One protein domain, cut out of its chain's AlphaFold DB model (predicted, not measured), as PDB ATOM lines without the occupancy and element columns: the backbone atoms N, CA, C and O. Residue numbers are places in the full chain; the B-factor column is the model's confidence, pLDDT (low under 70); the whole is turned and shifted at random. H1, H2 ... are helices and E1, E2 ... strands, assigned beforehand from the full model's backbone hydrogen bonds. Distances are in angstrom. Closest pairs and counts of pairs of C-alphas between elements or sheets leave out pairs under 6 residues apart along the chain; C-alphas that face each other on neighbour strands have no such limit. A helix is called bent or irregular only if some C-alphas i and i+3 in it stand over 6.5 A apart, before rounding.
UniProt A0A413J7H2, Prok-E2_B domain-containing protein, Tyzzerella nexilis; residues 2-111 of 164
ATOM      1  N   HIS A   2      28.172  -8.741 -28.455       89.50
ATOM      2  CA  HIS A   2      27.746  -8.179 -27.151       89.50
ATOM      3  C   HIS A   2      27.706  -6.642 -27.138       89.50
ATOM      4  O   HIS A   2      26.757  -6.048 -26.643       89.50
ATOM      5  N   LYS A   3      28.702  -5.999 -27.762       90.75
ATOM      6  CA  LYS A   3      28.716  -4.543 -27.953       90.75
ATOM      7  C   LYS A   3      27.584  -4.034 -28.859       90.75
ATOM      8  O   LYS A   3      27.040  -2.973 -28.601       90.75
ATOM      9  N   ASP A   4      27.207  -4.808 -29.872       94.38
ATOM     10  CA  ASP A   4      26.090  -4.470 -30.768       94.38
ATOM     11  C   ASP A   4      24.731  -4.646 -30.058       94.38
ATOM     12  O   ASP A   4      23.848  -3.809 -30.211       94.38
ATOM     13  N   VAL A   5      24.592  -5.647 -29.178       96.06
ATOM     14  CA  VAL A   5      23.448  -5.745 -28.254       96.06
ATOM     15  C   VAL A   5      23.392  -4.530 -27.330       96.06
ATOM     16  O   VAL A   5      22.331  -3.942 -27.165       96.06
ATOM     17  N   TYR A   6      24.524  -4.127 -26.747       96.62
ATOM     18  CA  TYR A   6      24.602  -2.923 -25.918       96.62
ATOM     19  C   TYR A   6      24.142  -1.669 -26.673       96.62
ATOM     20  O   TYR A   6      23.276  -0.951 -26.180       96.62
ATOM     21  N   GLU A   7      24.679  -1.430 -27.870       96.50
ATOM     22  CA  GLU A   7      24.302  -0.288 -28.710       96.50
ATOM     23  C   GLU A   7      22.793  -0.301 -29.003       96.50
ATOM     24  O   GLU A   7      22.118   0.706 -28.791       96.50
ATOM     25  N   TYR A   8      22.235  -1.466 -29.346       97.62
ATOM     26  CA  TYR A   8      20.800  -1.627 -29.577       97.62
ATOM     27  C   TYR A   8      19.938  -1.353 -28.333       97.62
ATOM     28  O   TYR A   8      18.864  -0.752 -28.434       97.62
ATOM     29  N   LEU A   9      20.385  -1.773 -27.145       97.12
ATOM     30  CA  LEU A   9      19.686  -1.494 -25.886       97.12
ATOM     31  C   LEU A   9      19.658   0.012 -25.594       97.12
ATOM     32  O   LEU A   9      18.602   0.540 -25.238       97.12
ATOM     33  N   VAL A  10      20.781   0.708 -25.797       97.06
ATOM     34  CA  VAL A  10      20.868   2.168 -25.638       97.06
ATOM     35  C   VAL A  10      19.950   2.882 -26.633       97.06
ATOM     36  O   VAL A  10      19.180   3.754 -26.231       97.06
ATOM     37  N   GLU A  11      19.965   2.484 -27.909       97.06
ATOM     38  CA  GLU A  11      19.063   3.016 -28.946       97.06
ATOM     39  C   GLU A  11      17.583   2.786 -28.609       97.06
ATOM     40  O   GLU A  11      16.728   3.622 -28.904       97.06
ATOM     41  N   SER A  12      17.284   1.678 -27.929       96.12
ATOM     42  CA  SER A  12      15.942   1.322 -27.462       96.12
ATOM     43  C   SER A  12      15.529   2.031 -26.162       96.12
ATOM     44  O   SER A  12      14.442   1.768 -25.642       96.12
ATOM     45  N   GLY A  13      16.370   2.924 -25.625       95.06
ATOM     46  CA  GLY A  13      16.088   3.725 -24.432       95.06
ATOM     47  C   GLY A  13      16.382   3.030 -23.099       95.06
ATOM     48  O   GLY A  13      15.924   3.496 -22.055       95.06
ATOM     49  N   ILE A  14      17.127   1.922 -23.105       96.62
ATOM     50  CA  ILE A  14      17.549   1.234 -21.880       96.62
ATOM     51  C   ILE A  14      18.787   1.924 -21.299       96.62
ATOM     52  O   ILE A  14      19.814   2.060 -21.962       96.62
ATOM     53  N   SER A  15      18.710   2.309 -20.023       96.12
ATOM     54  CA  SER A  15      19.865   2.815 -19.276       96.12
ATOM     55  C   SER A  15      20.822   1.663 -18.966       96.12
ATOM     56  O   SER A  15      20.491   0.768 -18.184       96.12
ATOM     57  N   CYS A  16      21.993   1.647 -19.602       96.56
ATOM     58  CA  CYS A  16      22.979   0.590 -19.414       96.56
ATOM     59  C   CYS A  16      24.419   1.041 -19.707       96.56
ATOM     60  O   CYS A  16      24.664   2.023 -20.408       96.56
ATOM     61  N   GLU A  17      25.375   0.286 -19.174       96.12
ATOM     62  CA  GLU A  17      26.816   0.454 -19.340       96.12
ATOM     63  C   GLU A  17      27.442  -0.852 -19.843       96.12
ATOM     64  O   GLU A  17      27.134  -1.940 -19.349       96.12
ATOM     65  N   TYR A  18      28.355  -0.756 -20.811       95.50
ATOM     66  CA  TYR A  18      29.080  -1.921 -21.314       95.50
ATOM     67  C   TYR A  18      30.377  -2.152 -20.534       95.50
ATOM     68  O   TYR A  18      31.282  -1.316 -20.528       95.50
ATOM     69  N   MET A  19      30.487  -3.321 -19.910       93.19
ATOM     70  CA  MET A  19      31.673  -3.768 -19.185       93.19
ATOM     71  C   MET A  19      32.582  -4.557 -20.137       93.19
ATOM     72  O   MET A  19      32.458  -5.775 -20.278       93.19
ATOM     73  N   GLU A  20      33.482  -3.852 -20.832       86.56
ATOM     74  CA  GLU A  20      34.317  -4.409 -21.915       86.56
ATOM     75  C   GLU A  20      35.198  -5.590 -21.464       86.56
ATOM     76  O   GLU A  20      35.359  -6.561 -22.202       86.56
ATOM     77  N   LYS A  21      35.758  -5.537 -20.245       88.62
ATOM     78  CA  LYS A  21      36.656  -6.587 -19.730       88.62
ATOM     79  C   LYS A  21      35.909  -7.896 -19.486       88.62
ATOM     80  O   LYS A  21      36.403  -8.966 -19.833       88.62
ATOM     81  N   GLU A  22      34.721  -7.799 -18.905       87.56
ATOM     82  CA  GLU A  22      33.868  -8.922 -18.534       87.56
ATOM     83  C   GLU A  22      32.960  -9.367 -19.690       87.56
ATOM     84  O   GLU A  22      32.369 -10.445 -19.621       87.56
ATOM     85  N   LYS A  23      32.864  -8.557 -20.756       88.44
ATOM     86  CA  LYS A  23      31.939  -8.717 -21.889       88.44
ATOM     87  C   LYS A  23      30.478  -8.825 -21.445       88.44
ATOM     88  O   LYS A  23      29.723  -9.636 -21.983       88.44
ATOM     89  N   GLN A  24      30.106  -8.010 -20.465       94.44
ATOM     90  CA  GLN A  24      28.784  -7.976 -19.837       94.44
ATOM     91  C   GLN A  24      28.150  -6.597 -20.001       94.44
ATOM     92  O   GLN A  24      28.840  -5.613 -20.265       94.44
ATOM     93  N   ILE A  25      26.836  -6.521 -19.816       96.88
ATOM     94  CA  ILE A  25      26.105  -5.252 -19.823       96.88
ATOM     95  C   ILE A  25      25.512  -5.045 -18.436       96.88
ATOM     96  O   ILE A  25      24.755  -5.881 -17.948       96.88
ATOM     97  N   LYS A  26      25.862  -3.935 -17.796       97.12
ATOM     98  CA  LYS A  26      25.251  -3.484 -16.548       97.12
ATOM     99  C   LYS A  26      24.025  -2.649 -16.897       97.12
ATOM    100  O   LYS A  26      24.125  -1.726 -17.695       97.12
ATOM    101  N   ILE A  27      22.866  -3.001 -16.362       97.75
ATOM    102  CA  ILE A  27      21.569  -2.419 -16.718       97.75
ATOM    103  C   ILE A  27      20.976  -1.770 -15.476       97.75
ATOM    104  O   ILE A  27      20.979  -2.360 -14.397       97.75
ATOM    105  N   PHE A  28      20.430  -0.571 -15.643       96.88
ATOM    106  CA  PHE A  28      19.780   0.171 -14.576       96.88
ATOM    107  C   PHE A  28      18.283   0.254 -14.852       96.88
ATOM    108  O   PHE A  28      17.851   0.859 -15.836       96.88
ATOM    109  N   ILE A  29      17.487  -0.350 -13.973       94.75
ATOM    110  CA  ILE A  29      16.028  -0.318 -14.061       94.75
ATOM    111  C   ILE A  29      15.493   0.601 -12.973       94.75
ATOM    112  O   ILE A  29      15.671   0.341 -11.787       94.75
ATOM    113  N   GLN A  30      14.807   1.660 -13.389       92.25
ATOM    114  CA  GLN A  30      14.064   2.531 -12.490       92.25
ATOM    115  C   GLN A  30      12.589   2.117 -12.468       92.25
ATOM    116  O   GLN A  30      11.936   2.078 -13.519       92.25
ATOM    117  N   THR A  31      12.069   1.841 -11.277       88.00
ATOM    118  CA  THR A  31      10.638   1.684 -10.988       88.00
ATOM    119  C   THR A  31      10.143   2.867 -10.144       88.00
ATOM    120  O   THR A  31      10.908   3.787  -9.834       88.00
ATOM    121  N   GLU A  32       8.852   2.886  -9.802       82.69
ATOM    122  CA  GLU A  32       8.271   3.930  -8.943       82.69
ATOM    123  C   GLU A  32       8.850   3.897  -7.520       82.69
ATOM    124  O   GLU A  32       9.013   4.949  -6.903       82.69
ATOM    125  N   GLY A  33       9.182   2.703  -7.014       78.06
ATOM    126  CA  GLY A  33       9.679   2.506  -5.652       78.06
ATOM    127  C   GLY A  33      11.201   2.453  -5.539       78.06
ATOM    128  O   GLY A  33      11.749   2.880  -4.524       78.06
ATOM    129  N   ASN A  34      11.902   1.948  -6.561       88.31
ATOM    130  CA  ASN A  34      13.305   1.568  -6.440       88.31
ATOM    131  C   ASN A  34      14.114   1.733  -7.732       88.31
ATOM    132  O   ASN A  34      13.610   1.693  -8.850       88.31
ATOM    133  N   GLN A  35      15.431   1.852  -7.558       92.62
ATOM    134  CA  GLN A  35      16.406   1.648  -8.628       92.62
ATOM    135  C   GLN A  35      17.078   0.279  -8.479       92.62
ATOM    136  O   GLN A  35      17.677   0.014  -7.436       92.62
ATOM    137  N   TYR A  36      17.019  -0.558  -9.508       94.88
ATOM    138  CA  TYR A  36      17.662  -1.868  -9.555       94.88
ATOM    139  C   TYR A  36      18.878  -1.848 -10.471       94.88
ATOM    140  O   TYR A  36      18.856  -1.252 -11.551       94.88
ATOM    141  N   GLU A  37      19.923  -2.544 -10.041       96.69
ATOM    142  CA  GLU A  37      21.085  -2.852 -10.860       96.69
ATOM    143  C   GLU A  37      21.022  -4.321 -11.272       96.69
ATOM    144  O   GLU A  37      20.936  -5.212 -10.421       96.69
ATOM    145  N   LEU A  38      21.066  -4.557 -12.581       97.25
ATOM    146  CA  LEU A  38      21.114  -5.885 -13.171       97.25
ATOM    147  C   LEU A  38      22.397  -6.067 -13.984       97.25
ATOM    148  O   LEU A  38      22.951  -5.112 -14.531       97.25
ATOM    149  N   ARG A  39      22.836  -7.314 -14.139       97.12
ATOM    150  CA  ARG A  39      23.912  -7.697 -15.060       97.12
ATOM    151  C   ARG A  39      23.394  -8.677 -16.095       97.12
ATOM    152  O   ARG A  39      22.914  -9.749 -15.748       97.12
ATOM    153  N   MET A  40      23.557  -8.333 -17.366       97.44
ATOM    154  CA  MET A  40      23.357  -9.247 -18.482       97.44
ATOM    155  C   MET A  40      24.682  -9.915 -18.848       97.44
ATOM    156  O   MET A  40      25.657  -9.245 -19.216       97.44
ATOM    157  N   LYS A  41      24.703 -11.244 -18.764       95.56
ATOM    158  CA  LYS A  41      25.796 -12.098 -19.226       95.56
ATOM    159  C   LYS A  41      25.354 -12.869 -20.457       95.56
ATOM    160  O   LYS A  41      24.214 -13.314 -20.560       95.56
ATOM    161  N   PHE A  42      26.283 -13.044 -21.381       94.38
ATOM    162  CA  PHE A  42      26.046 -13.830 -22.581       94.38
ATOM    163  C   PHE A  42      26.610 -15.233 -22.364       94.38
ATOM    164  O   PHE A  42      27.801 -15.352 -22.049       94.38
ATOM    165  N   PRO A  43      25.785 -16.282 -22.502       92.81
ATOM    166  CA  PRO A  43      26.257 -17.651 -22.385       92.81
ATOM    167  C   PRO A  43      27.178 -18.019 -23.556       92.81
ATOM    168  O   PRO A  43      27.287 -17.294 -24.552       92.81
ATOM    169  N   GLN A  44      27.872 -19.152 -23.433       91.62
ATOM    170  CA  GLN A  44      28.909 -19.561 -24.382       91.62
ATOM    171  C   GLN A  44      28.386 -19.697 -25.816       91.62
ATOM    172  O   GLN A  44      29.122 -19.370 -26.752       91.62
ATOM    173  N   TYR A  45      27.147 -20.167 -25.992       91.75
ATOM    174  CA  TYR A  45      26.561 -20.409 -27.306       91.75
ATOM    175  C   TYR A  45      25.552 -19.337 -27.722       91.75
ATOM    176  O   TYR A  45      24.788 -19.555 -28.657       91.75
ATOM    177  N   TYR A  46      25.560 -18.156 -27.098       91.69
ATOM    178  CA  TYR A  46      24.752 -17.027 -27.566       91.69
ATOM    179  C   TYR A  46      25.032 -16.739 -29.063       91.69
ATOM    180  O   TYR A  46      26.202 -16.739 -29.462       91.69
ATOM    181  N   PRO A  47      24.010 -16.505 -29.913       93.81
ATOM    182  CA  PRO A  47      22.589 -16.298 -29.606       93.81
ATOM    183  C   PRO A  47      21.697 -17.550 -29.736       93.81
ATOM    184  O   PRO A  47      20.491 -17.436 -29.918       93.81
ATOM    185  N   TYR A  48      22.265 -18.755 -29.661       93.25
ATOM    186  CA  TYR A  48      21.499 -20.011 -29.600       93.25
ATOM    187  C   TYR A  48      20.995 -20.338 -28.184       93.25
ATOM    188  O   TYR A  48      20.327 -21.347 -27.979       93.25
ATOM    189  N   GLU A  49      21.311 -19.479 -27.217       92.81
ATOM    190  CA  GLU A  49      20.874 -19.520 -25.824       92.81
ATOM    191  C   GLU A  49      20.387 -18.120 -25.431       92.81
ATOM    192  O   GLU A  49      20.891 -17.123 -25.955       92.81
ATOM    193  N   PHE A  50      19.437 -18.028 -24.498       94.38
ATOM    194  CA  PHE A  50      18.976 -16.736 -23.986       94.38
ATOM    195  C   PHE A  50      20.083 -16.021 -23.199       94.38
ATOM    196  O   PHE A  50      20.878 -16.678 -22.517       94.38
ATOM    197  N   PRO A  51      20.143 -14.679 -23.240       95.00
ATOM    198  CA  PRO A  51      21.045 -13.947 -22.371       95.00
ATOM    199  C   PRO A  51      20.607 -14.123 -20.913       95.00
ATOM    200  O   PRO A  51      19.421 -14.163 -20.587       95.00
ATOM    201  N   GLU A  52      21.578 -14.226 -20.018       96.06
ATOM    202  CA  GLU A  52      21.331 -14.433 -18.600       96.06
ATOM    203  C   GLU A  52      21.283 -13.088 -17.884       96.06
ATOM    204  O   GLU A  52      22.217 -12.295 -18.001       96.06
ATOM    205  N   ILE A  53      20.226 -12.837 -17.115       97.62
ATOM    206  CA  ILE A  53      20.083 -11.610 -16.331       97.62
ATOM    207  C   ILE A  53      20.203 -11.946 -14.851       97.62
ATOM    208  O   ILE A  53      19.509 -12.826 -14.354       97.62
ATOM    209  N   TYR A  54      21.076 -11.223 -14.162       97.12
ATOM    210  CA  TYR A  54      21.326 -11.348 -12.732       97.12
ATOM    211  C   TYR A  54      20.930 -10.057 -12.028       97.12
ATOM    212  O   TYR A  54      21.178  -8.977 -12.567       97.12
ATOM    213  N   ILE A  55      20.358 -10.161 -10.834       95.50
ATOM    214  CA  ILE A  55      20.090  -9.016  -9.959       95.50
ATOM    215  C   ILE A  55      21.212  -8.845  -8.931       95.50
ATOM    216  O   ILE A  55      21.657  -9.818  -8.324       95.50
ATOM    217  N   GLU A  56      21.688  -7.612  -8.732       93.00
ATOM    218  CA  GLU A  56      22.732  -7.337  -7.733       93.00
ATOM    219  C   GLU A  56      22.181  -7.248  -6.312       93.00
ATOM    220  O   GLU A  56      22.799  -7.747  -5.373       93.00
ATOM    221  N   ASP A  57      21.020  -6.612  -6.161       88.31
ATOM    222  CA  ASP A  57      20.356  -6.402  -4.879       88.31
ATOM    223  C   ASP A  57      18.840  -6.548  -5.045       88.31
ATOM    224  O   ASP A  57      18.198  -5.789  -5.776       88.31
ATOM    225  N   GLN A  58      18.279  -7.541  -4.355       82.75
ATOM    226  CA  GLN A  58      16.849  -7.853  -4.352       82.75
ATOM    227  C   GLN A  58      16.017  -6.890  -3.496       82.75
ATOM    228  O   GLN A  58      14.794  -6.903  -3.602       82.75
ATOM    229  N   LYS A  59      16.648  -6.066  -2.644       83.31
ATOM    230  CA  LYS A  59      15.970  -5.096  -1.764       83.31
ATOM    231  C   LYS A  59      14.847  -5.700  -0.917       83.31
ATOM    232  O   LYS A  59      13.783  -5.107  -0.772       83.31
ATOM    233  N   GLU A  60      15.085  -6.906  -0.401       82.06
ATOM    234  CA  GLU A  60      14.129  -7.689   0.404       82.06
ATOM    235  C   GLU A  60      12.813  -8.053  -0.317       82.06
ATOM    236  O   GLU A  60      11.860  -8.503   0.321       82.06
ATOM    237  N   LEU A  61      12.749  -7.913  -1.646       83.88
ATOM    238  CA  LEU A  61      11.590  -8.350  -2.416       83.88
ATOM    239  C   LEU A  61      11.463  -9.877  -2.442       83.88
ATOM    240  O   LEU A  61      12.441 -10.608  -2.601       83.88
ATOM    241  N   CYS A  62      10.218 -10.346  -2.387       85.69
ATOM    242  CA  CYS A  62       9.863 -11.727  -2.696       85.69
ATOM    243  C   CYS A  62       9.737 -11.872  -4.216       85.69
ATOM    244  O   CYS A  62       8.656 -11.684  -4.768       85.69
ATOM    245  N   ILE A  63      10.857 -12.132  -4.891       88.94
ATOM    246  CA  ILE A  63      10.914 -12.263  -6.351       88.94
ATOM    247  C   ILE A  63      10.777 -13.751  -6.707       88.94
ATOM    248  O   ILE A  63      11.692 -14.516  -6.389       88.94
ATOM    249  N   PRO A  64       9.670 -14.193  -7.335       85.94
ATOM    250  CA  PRO A  64       9.621 -15.517  -7.943       85.94
ATOM    251  C   PRO A  64      10.587 -15.586  -9.123       85.94
ATOM    252  O   PRO A  64      11.046 -14.564  -9.632       85.94
ATOM    253  N   HIS A  65      10.888 -16.791  -9.586       89.38
ATOM    254  CA  HIS A  65      11.800 -17.043 -10.689       89.38
ATOM    255  C   HIS A  65      13.226 -16.540 -10.410       89.38
ATOM    256  O   HIS A  65      13.955 -16.176 -11.333       89.38
ATOM    257  N   LEU A  66      13.645 -16.514  -9.140       91.00
ATOM    258  CA  LEU A  66      14.992 -16.130  -8.724       91.00
ATOM    259  C   LEU A  66      15.788 -17.368  -8.294       91.00
ATOM    260  O   LEU A  66      15.473 -18.024  -7.302       91.00
ATOM    261  N   TYR A  67      16.855 -17.677  -9.030       87.38
ATOM    262  CA  TYR A  67      17.790 -18.734  -8.656       87.38
ATOM    263  C   TYR A  67      18.698 -18.302  -7.495       87.38
ATOM    264  O   TYR A  67      18.916 -17.118  -7.241       87.38
ATOM    265  N   THR A  68      19.301 -19.280  -6.810       84.44
ATOM    266  CA  THR A  68      20.177 -19.045  -5.643       84.44
ATOM    267  C   THR A  68      21.454 -18.257  -5.957       84.44
ATOM    268  O   THR A  68      22.129 -17.801  -5.040       84.44
ATOM    269  N   ASP A  69      21.824 -18.142  -7.232       88.31
ATOM    270  CA  ASP A  69      22.953 -17.350  -7.733       88.31
ATOM    271  C   ASP A  69      22.531 -15.952  -8.228       88.31
ATOM    272  O   ASP A  69      23.300 -15.274  -8.912       88.31
ATOM    273  N   ASN A  70      21.317 -15.522  -7.874       91.19
ATOM    274  CA  ASN A  70      20.668 -14.277  -8.280       91.19
ATOM    275  C   ASN A  70      20.337 -14.172  -9.777       91.19
ATOM    276  O   ASN A  70      20.053 -13.075 -10.268       91.19
ATOM    277  N   LYS A  71      20.361 -15.281 -10.525       95.12
ATOM    278  CA  LYS A  71      19.887 -15.314 -11.912       95.12
ATOM    279  C   LYS A  71      18.358 -15.276 -11.953       95.12
ATOM    280  O   LYS A  71      17.696 -16.033 -11.247       95.12
ATOM    281  N   LEU A  72      17.796 -14.440 -12.823       95.00
ATOM    282  CA  LEU A  72      16.362 -14.394 -13.106       95.00
ATOM    283  C   LEU A  72      15.992 -15.435 -14.173       95.00
ATOM    284  O   LEU A  72      16.605 -15.501 -15.243       95.00
ATOM    285  N   CYS A  73      14.964 -16.231 -13.899       92.88
ATOM    286  CA  CYS A  73      14.380 -17.193 -14.824       92.88
ATOM    287  C   CYS A  73      13.272 -16.521 -15.648       92.88
ATOM    288  O   CYS A  73      12.108 -16.505 -15.273       92.88
ATOM    289  N   LEU A  74      13.645 -15.926 -16.780       93.06
ATOM    290  CA  LEU A  74      12.743 -15.082 -17.584       93.06
ATOM    291  C   LEU A  74      12.003 -15.831 -18.706       93.06
ATOM    292  O   LEU A  74      11.173 -15.248 -19.411       93.06
ATOM    293  N   TYR A  75      12.341 -17.101 -18.919       89.50
ATOM    294  CA  TYR A  75      11.841 -17.918 -20.019       89.50
ATOM    295  C   TYR A  75      11.545 -19.329 -19.523       89.50
ATOM    296  O   TYR A  75      12.381 -19.922 -18.841       89.50
ATOM    297  N   ASP A  76      10.405 -19.886 -19.935       84.94
ATOM    298  CA  ASP A  76      10.209 -21.333 -19.927       84.94
ATOM    299  C   ASP A  76      10.850 -21.911 -21.194       84.94
ATOM    300  O   ASP A  76      10.361 -21.731 -22.312       84.94
ATOM    301  N   THR A  77      11.981 -22.590 -21.020       79.25
ATOM    302  CA  THR A  77      12.745 -23.187 -22.122       79.25
ATOM    303  C   THR A  77      12.030 -24.362 -22.791       79.25
ATOM    304  O   THR A  77      12.478 -24.817 -23.842       79.25
ATOM    305  N   ASN A  78      10.941 -24.872 -22.209       83.44
ATOM    306  CA  ASN A  78      10.100 -25.886 -22.847       83.44
ATOM    307  C   ASN A  78       9.098 -25.269 -23.831       83.44
ATOM    308  O   ASN A  78       8.635 -25.957 -24.739       83.44
ATOM    309  N   GLU A  79       8.774 -23.985 -23.665       84.50
ATOM    310  CA  GLU A  79       7.784 -23.279 -24.483       84.50
ATOM    311  C   GLU A  79       8.422 -22.347 -25.516       84.50
ATOM    312  O   GLU A  79       7.886 -22.170 -26.613       84.50
ATOM    313  N   VAL A  80       9.568 -21.746 -25.183       87.75
ATOM    314  CA  VAL A  80      10.211 -20.721 -26.009       87.75
ATOM    315  C   VAL A  80      11.645 -21.119 -26.336       87.75
ATOM    316  O   VAL A  80      12.441 -21.429 -25.453       87.75
ATOM    317  N   LEU A  81      11.984 -21.057 -27.625       89.94
ATOM    318  CA  LEU A  81      13.338 -21.274 -28.131       89.94
ATOM    319  C   LEU A  81      13.981 -19.940 -28.542       89.94
ATOM    320  O   LEU A  81      13.275 -19.096 -29.098       89.94
ATOM    321  N   PRO A  82      15.299 -19.766 -28.329       90.88
ATOM    322  CA  PRO A  82      16.035 -18.612 -28.832       90.88
ATOM    323  C   PRO A  82      15.966 -18.506 -30.355       90.88
ATOM    324  O   PRO A  82      15.987 -19.510 -31.076       90.88
ATOM    325  N   ASN A  83      15.946 -17.276 -30.847       92.69
ATOM    326  CA  ASN A  83      15.980 -16.920 -32.250       92.69
ATOM    327  C   ASN A  83      17.285 -16.166 -32.562       92.69
ATOM    328  O   ASN A  83      17.340 -14.935 -32.452       92.69
ATOM    329  N   PRO A  84      18.316 -16.884 -33.051       93.75
ATOM    330  CA  PRO A  84      19.603 -16.311 -33.433       93.75
ATOM    331  C   PRO A  84      19.531 -15.126 -34.399       93.75
ATOM    332  O   PRO A  84      20.420 -14.278 -34.383       93.75
ATOM    333  N   GLU A  85      18.501 -15.047 -35.247       95.06
ATOM    334  CA  GLU A  85      18.338 -13.958 -36.220       95.06
ATOM    335  C   GLU A  85      17.837 -12.661 -35.572       95.06
ATOM    336  O   GLU A  85      18.012 -11.579 -36.132       95.06
ATOM    337  N   ARG A  86      17.235 -12.762 -34.381       94.75
ATOM    338  CA  ARG A  86      16.620 -11.659 -33.627       94.75
ATOM    339  C   ARG A  86      17.249 -11.476 -32.244       94.75
ATOM    340  O   ARG A  86      16.590 -11.068 -31.291       94.75
ATOM    341  N   TYR A  87      18.538 -11.785 -32.123       95.69
ATOM    342  CA  TYR A  87      19.248 -11.818 -30.841       95.69
ATOM    343  C   TYR A  87      19.223 -10.482 -30.077       95.69
ATOM    344  O   TYR A  87      19.173 -10.466 -28.846       95.69
ATOM    345  N   ARG A  88      19.230  -9.351 -30.795       96.44
ATOM    346  CA  ARG A  88      19.153  -8.001 -30.211       96.44
ATOM    347  C   ARG A  88      17.787  -7.744 -29.592       96.44
ATOM    348  O   ARG A  88      17.690  -7.256 -28.467       96.44
ATOM    349  N   GLU A  89      16.736  -8.111 -30.317       96.31
ATOM    350  CA  GLU A  89      15.357  -8.032 -29.863       96.31
ATOM    351  C   GLU A  89      15.119  -8.950 -28.664       96.31
ATOM    352  O   GLU A  89      14.447  -8.546 -27.722       96.31
ATOM    353  N   GLU A  90      15.703 -10.149 -28.660       95.12
ATOM    354  CA  GLU A  90      15.615 -11.074 -27.527       95.12
ATOM    355  C   GLU A  90      16.325 -10.555 -26.282       95.12
ATOM    356  O   GLU A  90      15.798 -10.682 -25.177       95.12
ATOM    357  N   ALA A  91      17.488  -9.917 -26.439       96.56
ATOM    358  CA  ALA A  91      18.151  -9.246 -25.330       96.56
ATOM    359  C   ALA A  91      17.292  -8.107 -24.768       96.56
ATOM    360  O   ALA A  91      17.116  -8.024 -23.554       96.56
ATOM    361  N   LEU A  92      16.700  -7.271 -25.626       97.50
ATOM    362  CA  LEU A  92      15.777  -6.220 -25.194       97.50
ATOM    363  C   LEU A  92      14.545  -6.792 -24.482       97.50
ATOM    364  O   LEU A  92      14.137  -6.274 -23.443       97.50
ATOM    365  N   GLU A  93      13.970  -7.864 -25.017       96.81
ATOM    366  CA  GLU A  93      12.831  -8.556 -24.418       96.81
ATOM    367  C   GLU A  93      13.186  -9.154 -23.053       96.81
ATOM    368  O   GLU A  93      12.410  -9.028 -22.111       96.81
ATOM    369  N   SER A  94      14.393  -9.705 -22.902       96.88
ATOM    370  CA  SER A  94      14.890 -10.184 -21.608       96.88
ATOM    371  C   SER A  94      14.918  -9.047 -20.581       96.88
ATOM    372  O   SER A  94      14.441  -9.208 -19.461       96.88
ATOM    373  N   VAL A  95      15.406  -7.859 -20.962       97.38
ATOM    374  CA  VAL A  95      15.405  -6.688 -20.064       97.38
ATOM    375  C   VAL A  95      13.985  -6.264 -19.687       97.38
ATOM    376  O   VAL A  95      13.733  -5.924 -18.530       97.38
ATOM    377  N   ARG A  96      13.044  -6.292 -20.637       96.62
ATOM    378  CA  ARG A  96      11.635  -5.949 -20.384       96.62
ATOM    379  C   ARG A  96      10.977  -6.931 -19.425       96.62
ATOM    380  O   ARG A  96      10.411  -6.498 -18.431       96.62
ATOM    381  N   ARG A  97      11.151  -8.232 -19.648       96.69
ATOM    382  CA  ARG A  97      10.648  -9.274 -18.743       96.69
ATOM    383  C   ARG A  97      11.227  -9.143 -17.340       96.69
ATOM    384  O   ARG A  97      10.488  -9.254 -16.370       96.69
ATOM    385  N   ALA A  98      12.525  -8.850 -17.224       96.81
ATOM    386  CA  ALA A  98      13.142  -8.579 -15.929       96.81
ATOM    387  C   ALA A  98      12.498  -7.366 -15.241       96.81
ATOM    388  O   ALA A  98      12.178  -7.431 -14.058       96.81
ATOM    389  N   LYS A  99      12.252  -6.275 -15.978       95.81
ATOM    390  CA  LYS A  99      11.538  -5.104 -15.449       95.81
ATOM    391  C   LYS A  99      10.142  -5.471 -14.945       95.81
ATOM    392  O   LYS A  99       9.792  -5.089 -13.833       95.81
ATOM    393  N   ASP A 100       9.364  -6.193 -15.743       95.50
ATOM    394  CA  ASP A 100       7.984  -6.556 -15.409       95.50
ATOM    395  C   ASP A 100       7.928  -7.486 -14.187       95.50
ATOM    396  O   ASP A 100       7.094  -7.302 -13.297       95.50
ATOM    397  N   LEU A 101       8.879  -8.421 -14.077       94.88
ATOM    398  CA  LEU A 101       9.046  -9.273 -12.900       94.88
ATOM    399  C   LEU A 101       9.348  -8.449 -11.638       94.88
ATOM    400  O   LEU A 101       8.758  -8.683 -10.586       94.88
ATOM    401  N   LEU A 102      10.230  -7.452 -11.725       94.31
ATOM    402  CA  LEU A 102      10.544  -6.592 -10.580       94.31
ATOM    403  C   LEU A 102       9.351  -5.726 -10.173       94.31
ATOM    404  O   LEU A 102       9.022  -5.663  -8.994       94.31
ATOM    405  N   VAL A 103       8.659  -5.117 -11.138       93.94
ATOM    406  CA  VAL A 103       7.475  -4.283 -10.877       93.94
ATOM    407  C   VAL A 103       6.338  -5.098 -10.252       93.94
ATOM    408  O   VAL A 103       5.712  -4.638  -9.300       93.94
ATOM    409  N   SER A 104       6.073  -6.307 -10.752       93.06
ATOM    410  CA  SER A 104       5.061  -7.201 -10.165       93.06
ATOM    411  C   SER A 104       5.444  -7.658  -8.753       93.06
ATOM    412  O   SER A 104       4.578  -7.708  -7.879       93.06
ATOM    413  N   SER A 105       6.737  -7.886  -8.499       90.69
ATOM    414  CA  SER A 105       7.259  -8.220  -7.165       90.69
ATOM    415  C   SER A 105       7.125  -7.057  -6.178       90.69
ATOM    416  O   SER A 105       6.706  -7.262  -5.042       90.69
ATOM    417  N   GLU A 106       7.408  -5.819  -6.601       90.19
ATOM    418  CA  GLU A 106       7.192  -4.619  -5.775       90.19
ATOM    419  C   GLU A 106       5.723  -4.445  -5.378       90.19
ATOM    420  O   GLU A 106       5.421  -4.040  -4.254       90.19
ATOM    421  N   LYS A 107       4.804  -4.771  -6.291       88.75
ATOM    422  CA  LYS A 107       3.355  -4.703  -6.059       88.75
ATOM    423  C   LYS A 107       2.783  -5.941  -5.365       88.75
ATOM    424  O   LYS A 107       1.590  -5.960  -5.074       88.75
ATOM    425  N   GLN A 108       3.610  -6.958  -5.103       86.31
ATOM    426  CA  GLN A 108       3.210  -8.263  -4.562       86.31
ATOM    427  C   GLN A 108       2.156  -8.998  -5.413       86.31
ATOM    428  O   GLN A 108       1.439  -9.865  -4.914       86.31
ATOM    429  N   GLU A 109       2.062  -8.687  -6.707       87.44
ATOM    430  CA  GLU A 109       1.093  -9.302  -7.631       87.44
ATOM    431  C   GLU A 109       1.428 -10.776  -7.920       87.44
ATOM    432  O   GLU A 109       0.550 -11.558  -8.272       87.44
ATOM    433  N   ASN A 110       2.689 -11.161  -7.721       85.56
ATOM    434  CA  ASN A 110       3.246 -12.484  -8.005       85.56
ATOM    435  C   ASN A 110       3.597 -13.282  -6.728       85.56
ATOM    436  O   ASN A 110       4.350 -14.255  -6.771       85.56
ATOM    437  N   ILE A 111       3.047 -12.889  -5.571       83.38
ATOM    438  CA  ILE A 111       3.358 -13.525  -4.278       83.38
ATOM    439  C   ILE A 111       2.954 -15.007  -4.223       83.38
ATOM    440  O   ILE A 111       3.592 -15.798  -3.529       83.38
TER     441      ILE A 111
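AT A GLANCE: This is residues 2 to 111 of the 164 residues of the protein "Prok-E2_B domain-containing protein" of Tyzzerella nexilis (UniProt A0A413J7H2). A strongly turned sheet of four strands, E1 to E4, has two helices over one face: short H1 at the E1 end, and long H2 slanting over E3. Beyond E4 a long loop runs along that edge before H2, with residues 71 to 72 paired to 53 to 54. The 110 printed residues hold H1 E1 E2 E3 E4 H2 in that order; the sheet, order E1 E2 E3 E4, is antiparallel and the class is mixed. It is compact, with a radius of gyration of the C-alphas of 13.4 A and spans of 35 by 31 by 24 A.

IN THESE COORDINATES: H1, residues 2 to 11, is 14.3 A long and begins at C-alpha 2 (27.746, -8.179, -27.151). E1 is residues 16 to 19, 9.7 A; E2 24 to 30, 19.5 A; E3 35 to 41, 19.7 A; E4 52 to 55, 10.3 A. H2, residues 84 to 106, is 32.5 A long and ends at C-alpha 106 (7.192, -4.619, -5.775); it has a kink of 39 degrees near residue 91 and is irregular, C-alphas 85 and 88 being 8.5 A apart.

HOW THE PARTS SIT: The strands form a meander, each the antiparallel neighbour of the one before, in three hairpins: N 17 and O 26, 2.8 A, N 27 and O 38, 2.8 A, and N 39 and O 54, 2.8 A, are within hydrogen-bond range. The helices are on the same face, making two layers. H1, height over the sheet 9.2 A, lies over E1 and E2, along the strands at 18 degrees to E1 on the local plane; the closest C-alphas of H1 and E1, Tyr 6 and Tyr 18, are 6.5 A apart. H2, height 9.3 A, lies over E3, slantwise, only just, at 31 degrees on the local plane; its closest C-alpha pair with E2 is Lys 99 and Ile 29, 6.7 A. With residues 87 to 92 alone H2 touches H1, closest C-alphas Val 5 and Arg 88, 5.2 A, at a steep tilt of 61 degrees, the same way. Every O i to N i+4 pair is within hydrogen-bond range in H1, 17 of 19 in H2.

THE WHOLE: The C-alphas of Lys 21 and Glu 109, the two farthest apart, are 37.7 A apart. The printed part has no cut; the link E4 to H2, 28 residues, is long. No printed residue is under 70 in pLDDT.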